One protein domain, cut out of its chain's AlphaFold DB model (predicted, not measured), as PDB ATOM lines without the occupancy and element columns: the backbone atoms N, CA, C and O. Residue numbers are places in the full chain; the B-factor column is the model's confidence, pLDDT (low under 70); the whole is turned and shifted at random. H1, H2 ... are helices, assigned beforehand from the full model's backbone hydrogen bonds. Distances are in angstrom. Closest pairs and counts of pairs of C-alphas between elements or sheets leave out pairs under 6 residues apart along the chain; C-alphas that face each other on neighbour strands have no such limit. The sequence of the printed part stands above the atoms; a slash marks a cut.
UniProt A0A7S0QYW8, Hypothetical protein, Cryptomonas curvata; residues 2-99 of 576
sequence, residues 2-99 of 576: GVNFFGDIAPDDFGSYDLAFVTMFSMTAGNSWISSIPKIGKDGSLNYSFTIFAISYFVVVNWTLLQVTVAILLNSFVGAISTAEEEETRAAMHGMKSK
ATOM      1  N   GLY A   2      30.901  30.108  53.018       87.88
ATOM      2  CA  GLY A   2      31.664  31.129  52.275       87.88
ATOM      3  C   GLY A   2      31.280  32.583  52.591       87.88
ATOM      4  O   GLY A   2      32.135  33.347  53.013       87.88
ATOM      5  N   VAL A   3      29.990  32.928  52.514       94.50
ATOM      6  CA  VAL A   3      29.489  34.283  52.842       94.50
ATOM      7  C   VAL A   3      29.821  34.701  54.281       94.50
ATOM      8  O   VAL A   3      30.255  35.819  54.516       94.50
ATOM      9  N   ASN A   4      29.669  33.790  55.249       94.62
ATOM     10  CA  ASN A   4      29.866  34.103  56.670       94.62
ATOM     11  C   ASN A   4      31.348  34.282  57.050       94.62
ATOM     12  O   ASN A   4      31.653  35.008  57.983       94.62
ATOM     13  N   PHE A   5      32.268  33.601  56.356       91.12
ATOM     14  CA  PHE A   5      33.706  33.683  56.648       91.12
ATOM     15  C   PHE A   5      34.458  34.677  55.765       91.12
ATOM     16  O   PHE A   5      35.484  35.205  56.190       91.12
ATOM     17  N   PHE A   6      33.984  34.909  54.540       91.12
ATOM     18  CA  PHE A   6      34.716  35.674  53.528       91.12
ATOM     19  C   PHE A   6      33.941  36.877  52.981       91.12
ATOM     20  O   PHE A   6      34.510  37.615  52.180       91.12
ATOM     21  N   GLY A   7      32.701  37.118  53.424       91.50
ATOM     22  CA  GLY A   7      31.891  38.256  52.972       91.50
ATOM     23  C   GLY A   7      32.553  39.614  53.227       91.50
ATOM     24  O   GLY A   7      32.482  40.491  52.372       91.50
ATOM     25  N   ASP A   8      33.285  39.748  54.338       90.88
ATOM     26  CA  ASP A   8      34.016  40.978  54.676       90.88
ATOM     27  C   ASP A   8      35.366  41.101  53.944       90.88
ATOM     28  O   ASP A   8      35.878  42.203  53.748       90.88
ATOM     29  N   ILE A   9      35.965  39.970  53.546       86.81
ATOM     30  CA  ILE A   9      37.311  39.911  52.945       86.81
ATOM     31  C   ILE A   9      37.242  40.133  51.431       86.81
ATOM     32  O   ILE A   9      38.086  40.829  50.866       86.81
ATOM     33  N   ALA A  10      36.246  39.535  50.780       87.94
ATOM     34  CA  ALA A  10      36.037  39.595  49.340       87.94
ATOM     35  C   ALA A  10      34.543  39.828  49.050       87.94
ATOM     36  O   ALA A  10      33.848  38.900  48.631       87.94
ATOM     37  N   PRO A  11      34.022  41.047  49.285       91.12
ATOM     38  CA  PRO A  11      32.600  41.344  49.104       91.12
ATOM     39  C   PRO A  11      32.142  41.193  47.646       91.12
ATOM     40  O   PRO A  11      30.988  40.845  47.410       91.12
ATOM     41  N   ASP A  12      33.041  41.377  46.677       91.38
ATOM     42  CA  ASP A  12      32.730  41.203  45.252       91.38
ATOM     43  C   ASP A  12      32.454  39.729  44.891       91.38
ATOM     44  O   ASP A  12      31.623  39.450  44.029       91.38
ATOM     45  N   ASP A  13      33.090  38.787  45.597       90.50
ATOM     46  CA  ASP A  13      32.982  37.345  45.338       90.50
ATOM     47  C   ASP A  13      32.040  36.626  46.322       90.50
ATOM     48  O   ASP A  13      31.387  35.647  45.957       90.50
ATOM     49  N   PHE A  14      31.974  37.086  47.580       92.69
ATOM     50  CA  PHE A  14      31.262  36.443  48.696       92.69
ATOM     51  C   PHE A  14      30.327  37.384  49.474       92.69
ATOM     52  O   PHE A  14      29.792  36.977  50.507       92.69
ATOM     53  N   GLY A  15      30.104  38.621  49.015       93.25
ATOM     54  CA  GLY A  15      29.293  39.615  49.735       93.25
ATOM     55  C   GLY A  15      27.797  39.298  49.776       93.25
ATOM     56  O   GLY A  15      27.094  39.724  50.689       93.25
ATOM     57  N   SER A  16      27.304  38.501  48.828       96.44
ATOM     58  CA  SER A  16      25.951  37.945  48.847       96.44
ATOM     59  C   SER A  16      25.981  36.439  48.597       96.44
ATOM     60  O   SER A  16      26.957  35.892  48.078       96.44
ATOM     61  N   TYR A  17      24.902  35.748  48.973       96.69
ATOM     62  CA  TYR A  17      24.766  34.310  48.728       96.69
ATOM     63  C   TYR A  17      24.848  33.961  47.239       96.69
ATOM     64  O   TYR A  17      25.520  32.996  46.881       96.69
ATOM     65  N   ASP A  18      24.224  34.765  46.379       97.12
ATOM     66  CA  ASP A  18      24.193  34.516  44.936       97.12
ATOM     67  C   ASP A  18      25.575  34.698  44.299       97.12
ATOM     68  O   ASP A  18      25.999  33.868  43.495       97.12
ATOM     69  N   LEU A  19      26.318  35.733  44.713       93.38
ATOM     70  CA  LEU A  19      27.701  35.938  44.278       93.38
ATOM     71  C   LEU A  19      28.587  34.788  44.757       93.38
ATOM     72  O   LEU A  19      29.288  34.183  43.950       93.38
ATOM     73  N   ALA A  20      28.462  34.393  46.027       94.06
ATOM     74  CA  ALA A  20      29.193  33.249  46.561       94.06
ATOM     75  C   ALA A  20      28.870  31.956  45.796       94.06
ATOM     76  O   ALA A  20      29.765  31.151  45.550       94.06
ATOM     77  N   PHE A  21      27.615  31.747  45.393       95.44
ATOM     78  CA  PHE A  21      27.221  30.592  44.592       95.44
ATOM     79  C   PHE A  21      27.883  30.606  43.207       95.44
ATOM     80  O   PHE A  21      28.479  29.604  42.810       95.44
ATOM     81  N   VAL A  22      27.844  31.736  42.493       94.38
ATOM     82  CA  VAL A  22      28.476  31.887  41.168       94.38
ATOM     83  C   VAL A  22      29.995  31.735  41.250       94.38
ATOM     84  O   VAL A  22      30.593  31.061  40.406       94.38
ATOM     85  N   THR A  23      30.624  32.298  42.280       91.50
ATOM     86  CA  THR A  23      32.058  32.152  42.547       91.50
ATOM     87  C   THR A  23      32.419  30.686  42.774       91.50
ATOM     88  O   THR A  23      33.328  30.163  42.133       91.50
ATOM     89  N   MET A  24      31.670  29.980  43.624       93.00
ATOM     90  CA  MET A  24      31.915  28.563  43.917       93.00
ATOM     91  C   MET A  24      31.648  27.669  42.699       93.00
ATOM     92  O   MET A  24      32.381  26.709  42.473       93.00
ATOM     93  N   PHE A  25      30.657  28.006  41.871       93.81
ATOM     94  CA  PHE A  25      30.424  27.345  40.588       93.81
ATOM     95  C   PHE A  25      31.573  27.586  39.595       93.81
ATOM     96  O   PHE A  25      32.036  26.653  38.940       93.81
ATOM     97  N   SER A  26      32.097  28.811  39.525       92.38
ATOM     98  CA  SER A  26      33.239  29.147  38.662       92.38
ATOM     99  C   SER A  26      34.517  28.431  39.104       92.38
ATOM    100  O   SER A  26      35.257  27.921  38.261       92.38
ATOM    101  N   MET A  27      34.733  28.305  40.420       91.06
ATOM    102  CA  MET A  27      35.825  27.508  40.984       91.06
ATOM    103  C   MET A  27      35.695  26.025  40.627       91.06
ATOM    104  O   MET A  27      36.685  25.402  40.251       91.06
ATOM    105  N   THR A  28      34.481  25.472  40.688       92.62
ATOM    106  CA  THR A  28      34.186  24.098  40.255       92.62
ATOM    107  C   THR A  28      34.482  23.878  38.775       92.62
ATOM    108  O   THR A  28      35.022  22.843  38.403       92.62
ATOM    109  N   ALA A  29      34.180  24.861  37.926       92.75
ATOM    110  CA  ALA A  29      34.494  24.810  36.502       92.75
ATOM    111  C   ALA A  29      36.001  24.950  36.198       92.75
ATOM    112  O   ALA A  29      36.398  24.885  35.038       92.75
ATOM    113  N   GLY A  30      36.848  25.168  37.214       89.25
ATOM    114  CA  GLY A  30      38.287  25.384  37.052       89.25
ATOM    115  C   GLY A  30      38.656  26.768  36.511       89.25
ATOM    116  O   GLY A  30      39.832  27.030  36.260       89.25
ATOM    117  N   ASN A  31      37.689  27.677  36.374       89.38
ATOM    118  CA  ASN A  31      37.910  28.998  35.801       89.38
ATOM    119  C   ASN A  31      38.376  29.988  36.869       89.38
ATOM    120  O   ASN A  31      37.718  30.167  37.890       89.38
ATOM    121  N   SER A  32      39.506  30.656  36.610       74.94
ATOM    122  CA  SER A  32      40.008  31.826  37.354       74.94
ATOM    123  C   SER A  32      40.133  31.690  38.879       74.94
ATOM    124  O   SER A  32      40.395  32.682  39.557       74.94
ATOM    125  N   TRP A  33      40.053  30.482  39.444       80.19
ATOM    126  CA  TRP A  33      40.127  30.293  40.896       80.19
ATOM    127  C   TRP A  33      41.477  30.738  41.464       80.19
ATOM    128  O   TRP A  33      41.512  31.310  42.544       80.19
ATOM    129  N   ILE A  34      42.571  30.573  40.709       81.44
ATOM    130  CA  ILE A  34      43.915  31.029  41.102       81.44
ATOM    131  C   ILE A  34      43.979  32.561  41.186       81.44
ATOM    132  O   ILE A  34      44.614  33.096  42.090       81.44
ATOM    133  N   SER A  35      43.309  33.273  40.274       78.94
ATOM    134  CA  SER A  35      43.228  34.741  40.308       78.94
ATOM    135  C   SER A  35      42.251  35.272  41.358       78.94
ATOM    136  O   SER A  35      42.420  36.411  41.793       78.94
ATOM    137  N   SER A  36      41.271  34.452  41.755       67.88
ATOM    138  CA  SER A  36      40.297  34.732  42.817       67.88
ATOM    139  C   SER A  36      40.760  34.270  44.198       67.88
ATOM    140  O   SER A  36      40.094  34.580  45.181       67.88
ATOM    141  N   ILE A  37      41.898  33.566  44.319       73.00
ATOM    142  CA  ILE A  37      42.613  33.529  45.597       73.00
ATOM    143  C   ILE A  37      42.928  34.989  45.866       73.00
ATOM    144  O   ILE A  37      43.706  35.549  45.085       73.00
ATOM    145  N   PRO A  38      42.276  35.619  46.866       59.66
ATOM    146  CA  PRO A  38      42.325  37.049  47.052       59.66
ATOM    147  C   PRO A  38      43.792  37.388  47.044       59.66
ATOM    148  O   PRO A  38      44.558  36.872  47.869       59.66
ATOM    149  N   LYS A  39      44.181  38.144  46.009       60.31
ATOM    150  CA  LYS A  39      45.515  38.707  45.906       60.31
ATOM    151  C   LYS A  39      45.747  39.284  47.277       60.31
ATOM    152  O   LYS A  39      44.968  40.143  47.675       60.31
ATOM    153  N   ILE A  40      46.682  38.651  47.986       57.72
ATOM    154  CA  ILE A  40      47.437  39.149  49.117       57.72
ATOM    155  C   ILE A  40      46.691  40.319  49.763       57.72
ATOM    156  O   ILE A  40      46.683  41.395  49.163       57.72
ATOM    157  N   GLY A  41      46.035  40.099  50.915       65.50
ATOM    158  CA  GLY A  41      45.208  41.121  51.574       65.50
ATOM    159  C   GLY A  41      45.913  42.476  51.573       65.50
ATOM    160  O   GLY A  41      47.133  42.496  51.468       65.50
ATOM    161  N   LYS A  42      45.191  43.603  51.666       70.81
ATOM    162  CA  LYS A  42      45.746  44.968  51.465       70.81
ATOM    163  C   LYS A  42      47.135  45.212  52.104       70.81
ATOM    164  O   LYS A  42      47.900  46.014  51.581       70.81
ATOM    165  N   ASP A  43      47.458  44.472  53.164       80.31
ATOM    166  CA  ASP A  43      48.705  44.474  53.930       80.31
ATOM    167  C   ASP A  43      49.836  43.543  53.436       80.31
ATOM    168  O   ASP A  43      50.853  43.418  54.114       80.31
ATOM    169  N   GLY A  44      49.711  42.838  52.312       79.94
ATOM    170  CA  GLY A  44      50.752  41.888  51.903       79.94
ATOM    171  C   GLY A  44      50.587  40.464  52.467       79.94
ATOM    172  O   GLY A  44      51.428  39.605  52.199       79.94
ATOM    173  N   SER A  45      49.528  40.179  53.235       83.88
ATOM    174  CA  SER A  45      49.376  38.909  53.959       83.88
ATOM    175  C   SER A  45      48.535  37.861  53.211       83.88
ATOM    176  O   SER A  45      47.538  38.159  52.547       83.88
ATOM    177  N   LEU A  46      48.952  36.595  53.314       83.06
ATOM    178  CA  LEU A  46      48.221  35.441  52.786       83.06
ATOM    179  C   LEU A  46      47.158  34.982  53.789       83.06
ATOM    180  O   LEU A  46      47.467  34.604  54.919       83.06
ATOM    181  N   ASN A  47      45.900  34.948  53.351       86.38
ATOM    182  CA  ASN A  47      44.792  34.425  54.148       86.38
ATOM    183  C   ASN A  47      44.757  32.890  54.083       86.38
ATOM    184  O   ASN A  47      44.020  32.311  53.286       86.38
ATOM    185  N   TYR A  48      45.527  32.225  54.950       87.69
ATOM    186  CA  TYR A  48      45.619  30.756  55.002       87.69
ATOM    187  C   TYR A  48      44.256  30.053  55.097       87.69
ATOM    188  O   TYR A  48      44.058  29.014  54.471       87.69
ATOM    189  N   SER A  49      43.301  30.636  55.831       86.56
ATOM    190  CA  SER A  49      41.943  30.090  55.976       86.56
ATOM    191  C   SER A  49      41.213  29.988  54.630       86.56
ATOM    192  O   SER A  49      40.642  28.948  54.305       86.56
ATOM    193  N   PHE A  50      41.309  31.032  53.798       87.88
ATOM    194  CA  PHE A  50      40.717  31.030  52.462       87.88
ATOM    195  C   PHE A  50      41.412  30.024  51.546       87.88
ATOM    196  O   PHE A  50      40.749  29.261  50.849       87.88
ATOM    197  N   THR A  51      42.748  29.986  51.564       88.38
ATOM    198  CA  THR A  51      43.527  29.063  50.728       88.38
ATOM    199  C   THR A  51      43.186  27.605  51.036       88.38
ATOM    200  O   THR A  51      42.941  26.826  50.119       88.38
ATOM    201  N   ILE A  52      43.104  27.236  52.317       91.50
ATOM    202  CA  ILE A  52      42.729  25.878  52.737       91.50
ATOM    203  C   ILE A  52      41.280  25.566  52.332       91.50
ATOM    204  O   ILE A  52      41.004  24.480  51.819       91.50
ATOM    205  N   PHE A  53      40.358  26.519  52.502       91.12
ATOM    206  CA  PHE A  53      38.968  26.366  52.071       91.12
ATOM    207  C   PHE A  53      38.850  26.140  50.554       91.12
ATOM    208  O   PHE A  53      38.230  25.168  50.130       91.12
ATOM    209  N   ALA A  54      39.492  26.977  49.738       89.19
ATOM    210  CA  ALA A  54      39.429  26.885  48.281       89.19
ATOM    211  C   ALA A  54      40.045  25.577  47.758       89.19
ATOM    212  O   ALA A  54      39.440  24.904  46.924       89.19
ATOM    213  N   ILE A  55      41.208  25.174  48.286       92.06
ATOM    214  CA  ILE A  55      41.869  23.919  47.892       92.06
ATOM    215  C   ILE A  55      41.012  22.711  48.289       92.06
ATOM    216  O   ILE A  55      40.800  21.819  47.471       92.06
ATOM    217  N   SER A  56      40.494  22.677  49.520       94.88
ATOM    218  CA  SER A  56      39.667  21.554  49.983       94.88
ATOM    219  C   SER A  56      38.360  21.432  49.196       94.88
ATOM    220  O   SER A  56      38.005  20.330  48.777       94.88
ATOM    221  N   TYR A  57      37.688  22.552  48.915       94.00
ATOM    222  CA  TYR A  57      36.503  22.581  48.062       94.00
ATOM    223  C   TYR A  57      36.811  22.066  46.651       94.00
ATOM    224  O   TYR A  57      36.127  21.169  46.159       94.00
ATOM    225  N   PHE A  58      37.885  22.564  46.030       92.44
ATOM    226  CA  PHE A  58      38.296  22.154  44.688       92.44
ATOM    227  C   PHE A  58      38.598  20.651  44.606       92.44
ATOM    228  O   PHE A  58      38.161  19.990  43.666       92.44
ATOM    229  N   VAL A  59      39.304  20.087  45.591       95.31
ATOM    230  CA  VAL A  59      39.624  18.650  45.625       95.31
ATOM    231  C   VAL A  59      38.356  17.806  45.753       95.31
ATOM    232  O   VAL A  59      38.172  16.875  44.975       95.31
ATOM    233  N   VAL A  60      37.460  18.136  46.688       96.31
ATOM    234  CA  VAL A  60      36.230  17.357  46.922       96.31
ATOM    235  C   VAL A  60      35.300  17.409  45.710       96.31
ATOM    236  O   VAL A  60      34.766  16.380  45.285       96.31
ATOM    237  N   VAL A  61      35.115  18.591  45.123       95.38
ATOM    238  CA  VAL A  61      34.198  18.752  43.995       95.38
ATOM    239  C   VAL A  61      34.752  18.107  42.727       95.38
ATOM    240  O   VAL A  61      34.036  17.346  42.086       95.38
ATOM    241  N   ASN A  62      36.026  18.313  42.383       93.25
ATOM    242  CA  ASN A  62      36.590  17.659  41.197       93.25
ATOM    243  C   ASN A  62      36.638  16.140  41.341       93.25
ATOM    244  O   ASN A  62      36.351  15.425  40.384       93.25
ATOM    245  N   TRP A  63      36.947  15.635  42.539       96.06
ATOM    246  CA  TRP A  63      36.934  14.201  42.808       96.06
ATOM    247  C   TRP A  63      35.546  13.588  42.585       96.06
ATOM    248  O   TRP A  63      35.417  12.546  41.941       96.06
ATOM    249  N   THR A  64      34.495  14.248  43.072       97.06
ATOM    250  CA  THR A  64      33.115  13.760  42.926       97.06
ATOM    251  C   THR A  64      32.584  13.919  41.498       97.06
ATOM    252  O   THR A  64      31.983  12.985  40.968       97.06
ATOM    253  N   LEU A  65      32.859  15.044  40.829       95.75
ATOM    254  CA  LEU A  65      32.455  15.264  39.436       95.75
ATOM    255  C   LEU A  65      33.139  14.302  38.464       95.75
ATOM    256  O   LEU A  65      32.498  13.843  37.516       95.75
ATOM    257  N   LEU A  66      34.406  13.952  38.706       93.88
ATOM    258  CA  LEU A  66      35.125  12.988  37.878       93.88
ATOM    259  C   LEU A  66      34.449  11.612  37.918       93.88
ATOM    260  O   LEU A  66      34.208  11.022  36.867       93.88
ATOM    261  N   GLN A  67      34.078  11.127  39.108       96.19
ATOM    262  CA  GLN A  67      33.399   9.834  39.256       96.19
ATOM    263  C   GLN A  67      32.049   9.802  38.529       96.19
ATOM    264  O   GLN A  67      31.764   8.856  37.795       96.19
ATOM    265  N   VAL A  68      31.237  10.853  38.687       97.12
ATOM    266  CA  VAL A  68      29.927  10.956  38.022       97.12
ATOM    267  C   VAL A  68      30.085  11.012  36.501       97.12
ATOM    268  O   VAL A  68      29.382  10.308  35.780       97.12
ATOM    269  N   THR A  69      31.040  11.799  36.005       96.44
ATOM    270  CA  THR A  69      31.280  11.942  34.562       96.44
ATOM    271  C   THR A  69      31.749  10.628  33.940       96.44
ATOM    272  O   THR A  69      31.230  10.226  32.901       96.44
ATOM    273  N   VAL A  70      32.673   9.912  34.591       97.19
ATOM    274  CA  VAL A  70      33.145   8.597  34.123       97.19
ATOM    275  C   VAL A  70      31.997   7.591  34.070       97.19
ATOM    276  O   VAL A  70      31.866   6.873  33.078       97.19
ATOM    277  N   ALA A  71      31.132   7.568  35.087       97.75
ATOM    278  CA  ALA A  71      29.972   6.683  35.101       97.75
ATOM    279  C   ALA A  71      29.014   6.965  33.928       97.75
ATOM    280  O   ALA A  71      28.548   6.031  33.275       97.75
ATOM    281  N   ILE A  72      28.756   8.241  33.620       97.38
ATOM    282  CA  ILE A  72      27.885   8.636  32.504       97.38
ATOM    283  C   ILE A  72      28.505   8.248  31.157       97.38
ATOM    284  O   ILE A  72      27.817   7.664  30.317       97.38
ATOM    285  N   LEU A  73      29.799   8.522  30.955       96.50
ATOM    286  CA  LEU A  73      30.489   8.188  29.707       96.50
ATOM    287  C   LEU A  73      30.523   6.676  29.473       96.50
ATOM    288  O   LEU A  73      30.194   6.231  28.375       96.50
ATOM    289  N   LEU A  74      30.832   5.886  30.504       97.12
ATOM    290  CA  LEU A  74      30.868   4.429  30.400       97.12
ATOM    291  C   LEU A  74      29.481   3.861  30.091       97.12
ATOM    292  O   LEU A  74      29.354   3.020  29.208       97.12
ATOM    293  N   ASN A  75      28.434   4.371  30.743       96.38
ATOM    294  CA  ASN A  75      27.066   3.954  30.454       96.38
ATOM    295  C   ASN A  75      26.657   4.292  29.009       96.38
ATOM    296  O   ASN A  75      26.077   3.459  28.318       96.38
ATOM    297  N   SER A  76      27.012   5.486  28.519       95.00
ATOM    298  CA  SER A  76      26.725   5.880  27.133       95.00
ATOM    299  C   SER A  76      27.497   5.044  26.108       95.00
ATOM    300  O   SER A  76      26.949   4.688  25.068       95.00
ATOM    301  N   PHE A  77      28.740   4.673  26.423       96.50
ATOM    302  CA  PHE A  77      29.587   3.852  25.566       96.50
ATOM    303  C   PHE A  77      29.090   2.405  25.491       96.50
ATOM    304  O   PHE A  77      28.960   1.863  24.396       96.50
ATOM    305  N   VAL A  78      28.739   1.803  26.633       95.12
ATOM    306  CA  VAL A  78      28.131   0.462  26.679       95.12
ATOM    307  C   VAL A  78      26.798   0.455  25.928       95.12
ATOM    308  O   VAL A  78      26.549  -0.458  25.145       95.12
ATOM    309  N   GLY A  79      25.983   1.502  26.095       93.88
ATOM    310  CA  GLY A  79      24.753   1.685  25.329       93.88
ATOM    311  C   GLY A  79      25.009   1.697  23.821       93.88
ATOM    312  O   GLY A  79      24.425   0.893  23.102       93.88
ATOM    313  N   ALA A  80      25.940   2.533  23.354       94.38
ATOM    314  CA  ALA A  80      26.271   2.652  21.935       94.38
ATOM    315  C   ALA A  80      26.815   1.346  21.325       94.38
ATOM    316  O   ALA A  80      26.425   0.987  20.213       94.38
ATOM    317  N   ILE A  81      27.669   0.615  22.052       94.62
ATOM    318  CA  ILE A  81      28.174  -0.692  21.603       94.62
ATOM    319  C   ILE A  81      27.029  -1.696  21.487       94.62
ATOM    320  O   ILE A  81      26.904  -2.343  20.452       94.62
ATOM    321  N   SER A  82      26.169  -1.792  22.506       92.44
ATOM    322  CA  SER A  82      25.057  -2.750  22.487       92.44
ATOM    323  C   SER A  82      24.088  -2.498  21.329       92.44
ATOM    324  O   SER A  82      23.659  -3.438  20.666       92.44
ATOM    325  N   THR A  83      23.805  -1.228  21.020       92.50
ATOM    326  CA  THR A  83      22.949  -0.871  19.883       92.50
ATOM    327  C   THR A  83      23.609  -1.167  18.540       92.50
ATOM    328  O   THR A  83      22.923  -1.589  17.615       92.50
ATOM    329  N   ALA A  84      24.928  -0.979  18.427       92.44
ATOM    330  CA  ALA A  84      25.660  -1.272  17.197       92.44
ATOM    331  C   ALA A  84      25.714  -2.784  16.916       92.44
ATOM    332  O   ALA A  84      25.506  -3.203  15.780       92.44
ATOM    333  N   GLU A  85      25.923  -3.602  17.950       91.19
ATOM    334  CA  GLU A  85      25.909  -5.065  17.836       91.19
ATOM    335  C   GLU A  85      24.509  -5.597  17.474       91.19
ATOM    336  O   GLU A  85      24.361  -6.470  16.613       91.19
ATOM    337  N   GLU A  86      23.447  -5.039  18.065       89.69
ATOM    338  CA  GLU A  86      22.070  -5.404  17.709       89.69
ATOM    339  C   GLU A  86      21.732  -5.010  16.260       89.69
ATOM    340  O   GLU A  86      21.080  -5.767  15.535       89.69
ATOM    341  N   GLU A  87      22.198  -3.850  15.794       89.38
ATOM    342  CA  GLU A  87      21.985  -3.421  14.413       89.38
ATOM    343  C   GLU A  87      22.762  -4.292  13.416       89.38
ATOM    344  O   GLU A  87      22.201  -4.687  12.391       89.38
ATOM    345  N   GLU A  88      24.002  -4.678  13.730       86.75
ATOM    346  CA  GLU A  88      24.801  -5.576  12.892       86.75
ATOM    347  C   GLU A  88      24.184  -6.977  12.812       86.75
ATOM    348  O   GLU A  88      24.019  -7.520  11.718       86.75
ATOM    349  N   THR A  89      23.757  -7.549  13.940       80.38
ATOM    350  CA  THR A  89      23.086  -8.860  13.953       80.38
ATOM    351  C   THR A  89      21.749  -8.818  13.216       80.38
ATOM    352  O   THR A  89      21.411  -9.742  12.470       80.38
ATOM    353  N   ARG A  90      20.998  -7.720  13.337       79.94
ATOM    354  CA  ARG A  90      19.757  -7.515  12.585       79.94
ATOM    355  C   ARG A  90      20.017  -7.347  11.089       79.94
ATOM    356  O   ARG A  90      19.295  -7.941  10.284       79.94
ATOM    357  N   ALA A  91      21.044  -6.596  10.700       79.88
ATOM    358  CA  ALA A  91      21.451  -6.432   9.308       79.88
ATOM    359  C   ALA A  91      21.953  -7.754   8.707       79.88
ATOM    360  O   ALA A  91      21.567  -8.101   7.590       79.88
ATOM    361  N   ALA A  92      22.723  -8.540   9.463       77.25
ATOM    362  CA  ALA A  92      23.170  -9.873   9.073       77.25
ATOM    363  C   ALA A  92      21.982 -10.824   8.876       77.25
ATOM    364  O   ALA A  92      21.884 -11.474   7.833       77.25
ATOM    365  N   MET A  93      21.015 -10.835   9.802       70.88
ATOM    366  CA  MET A  93      19.784 -11.620   9.655       70.88
ATOM    367  C   MET A  93      18.957 -11.193   8.435       70.88
ATOM    368  O   MET A  93      18.406 -12.044   7.737       70.88
ATOM    369  N   HIS A  94      18.860  -9.894   8.138       73.06
ATOM    370  CA  HIS A  94      18.165  -9.414   6.939       73.06
ATOM    371  C   HIS A  94      18.915  -9.767   5.644       73.06
ATOM    372  O   HIS A  94      18.290 -10.186   4.668       73.06
ATOM    373  N   GLY A  95      20.247  -9.661   5.643       68.75
ATOM    374  CA  GLY A  95      21.092 -10.032   4.510       68.75
ATOM    375  C   GLY A  95      21.074 -11.532   4.213       68.75
ATOM    376  O   GLY A  95      21.064 -11.925   3.045       68.75
ATOM    377  N   MET A  96      21.012 -12.374   5.248       64.69
ATOM    378  CA  MET A  96      20.890 -13.825   5.098       64.69
ATOM    379  C   MET A  96      19.517 -14.227   4.567       64.69
ATOM    380  O   MET A  96      19.454 -14.963   3.587       64.69
ATOM    381  N   LYS A  97      18.425 -13.660   5.099       64.19
ATOM    382  CA  LYS A  97      17.063 -13.954   4.619       64.19
ATOM    383  C   LYS A  97      16.897 -13.675   3.126       64.19
ATOM    384  O   LYS A  97      16.283 -14.470   2.425       64.19
ATOM    385  N   SER A  98      17.484 -12.594   2.610       62.41
ATOM    386  CA  SER A  98      17.393 -12.285   1.176       62.41
ATOM    387  C   SER A  98      18.200 -13.239   0.289       62.41
ATOM    388  O   SER A  98      17.852 -13.407  -0.877       62.41
ATOM    389  N   LYS A  99      19.278 -13.841   0.807       61.22
ATOM    390  CA  LYS A  99      20.109 -14.800   0.063       61.22
ATOM    391  C   LYS A  99      19.595 -16.236   0.193       61.22
ATOM    392  O   LYS A  99      19.737 -17.016  -0.742       61.22
TER     393      LYS A  99
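AT A GLANCE: This is residues 2 to 99 of the 576 residues of the protein "Hypothetical protein" of Cryptomonas curvata (UniProt A0A7S0QYW8). What does one see first? One very long helix, H5, makes the length of the domain: its first part runs past a small head made of H1, H2, H3, H4 and the link from H4 to H5, and its residues 66 to 99 stick out from that head as a free arm. Within the head H3 is the largest helix, with H1 and H2 at its first residues and H5 at its last. What is it made of, and how large is it? The printed part has 98 residues with five named helices, H1 to H5 in chain order, and no named strand; the class is all helix. It is extended, with a radius of gyration of the C-alphas of 24.4 A and spans of 85 by 22 by 19 A.

IN THESE COORDINATES: Where is the longest helix? H5, residues 48 to 99, is 75.8 A from first to last C-alpha: C-alpha 48 is at (45.619, 30.756, 55.002), and C-alpha 99 is at (20.109, -14.800, 0.063). Where are the others? H3, residues 17 to 28, is 16.3 A long and begins with C-alpha 17 at (24.766, 34.310, 48.728). H1 is residues 2 to 6, 5.6 A; H2 is residues 11 to 14, 5.1 A; H4 is residues 33 to 36, 4.8 A.

HOW THE PARTS SIT: What does H5 touch? It touches H3 with residues 58 to 62 alone, at residues 27 to 28 of H3; the closest C-alphas, of Thr 28 and Phe 58, are 6.4 A apart, and the two run the same way at a steep tilt of 61 degrees. H1 is close to H5 but not clearly touching, the closest C-alphas, of Phe 6 and Phe 50, being 7.7 A apart. What else is at H3, the hub? H2 touches it only at the corner, C-alphas of Phe 14 and Ala 20 closest at 4.4 A, and H1 only just touches it, with 3 pairs of C-alphas within 8 A, Val 3 and Tyr 17 closest at 6.3 A. H1 and H2 also only just touch, with 3 such pairs, the C-alphas of Val 3 and Phe 14 closest at 5.0 A. Where is H4? It is close to H3 but not clearly touching, the closest C-alphas, of Met 27 and Trp 33, being 5.1 A apart, and H4 and H5 are near each other. What do the backbones show? Every O i to N i+4 pair is within hydrogen-bond range in H1, H3 and H5, while H2 and H4 are too short for such a pair.

THE WHOLE: How far does it reach? The two C-alphas farthest apart, of Asp 43 and Lys 99, are 85.0 A from each other; without residues 66 to 99, which stand free, the body spans 36 by 22 by 18 A. Is the backbone continuous? The printed part has no cut; the link from H4 to H5, 11 residues, is long, and the other three are tight. Where is confidence low? The mean pLDDT of the printed part is 87.4, and residue 36, residues 38 to 41 and residues 95 to 99 are under 70.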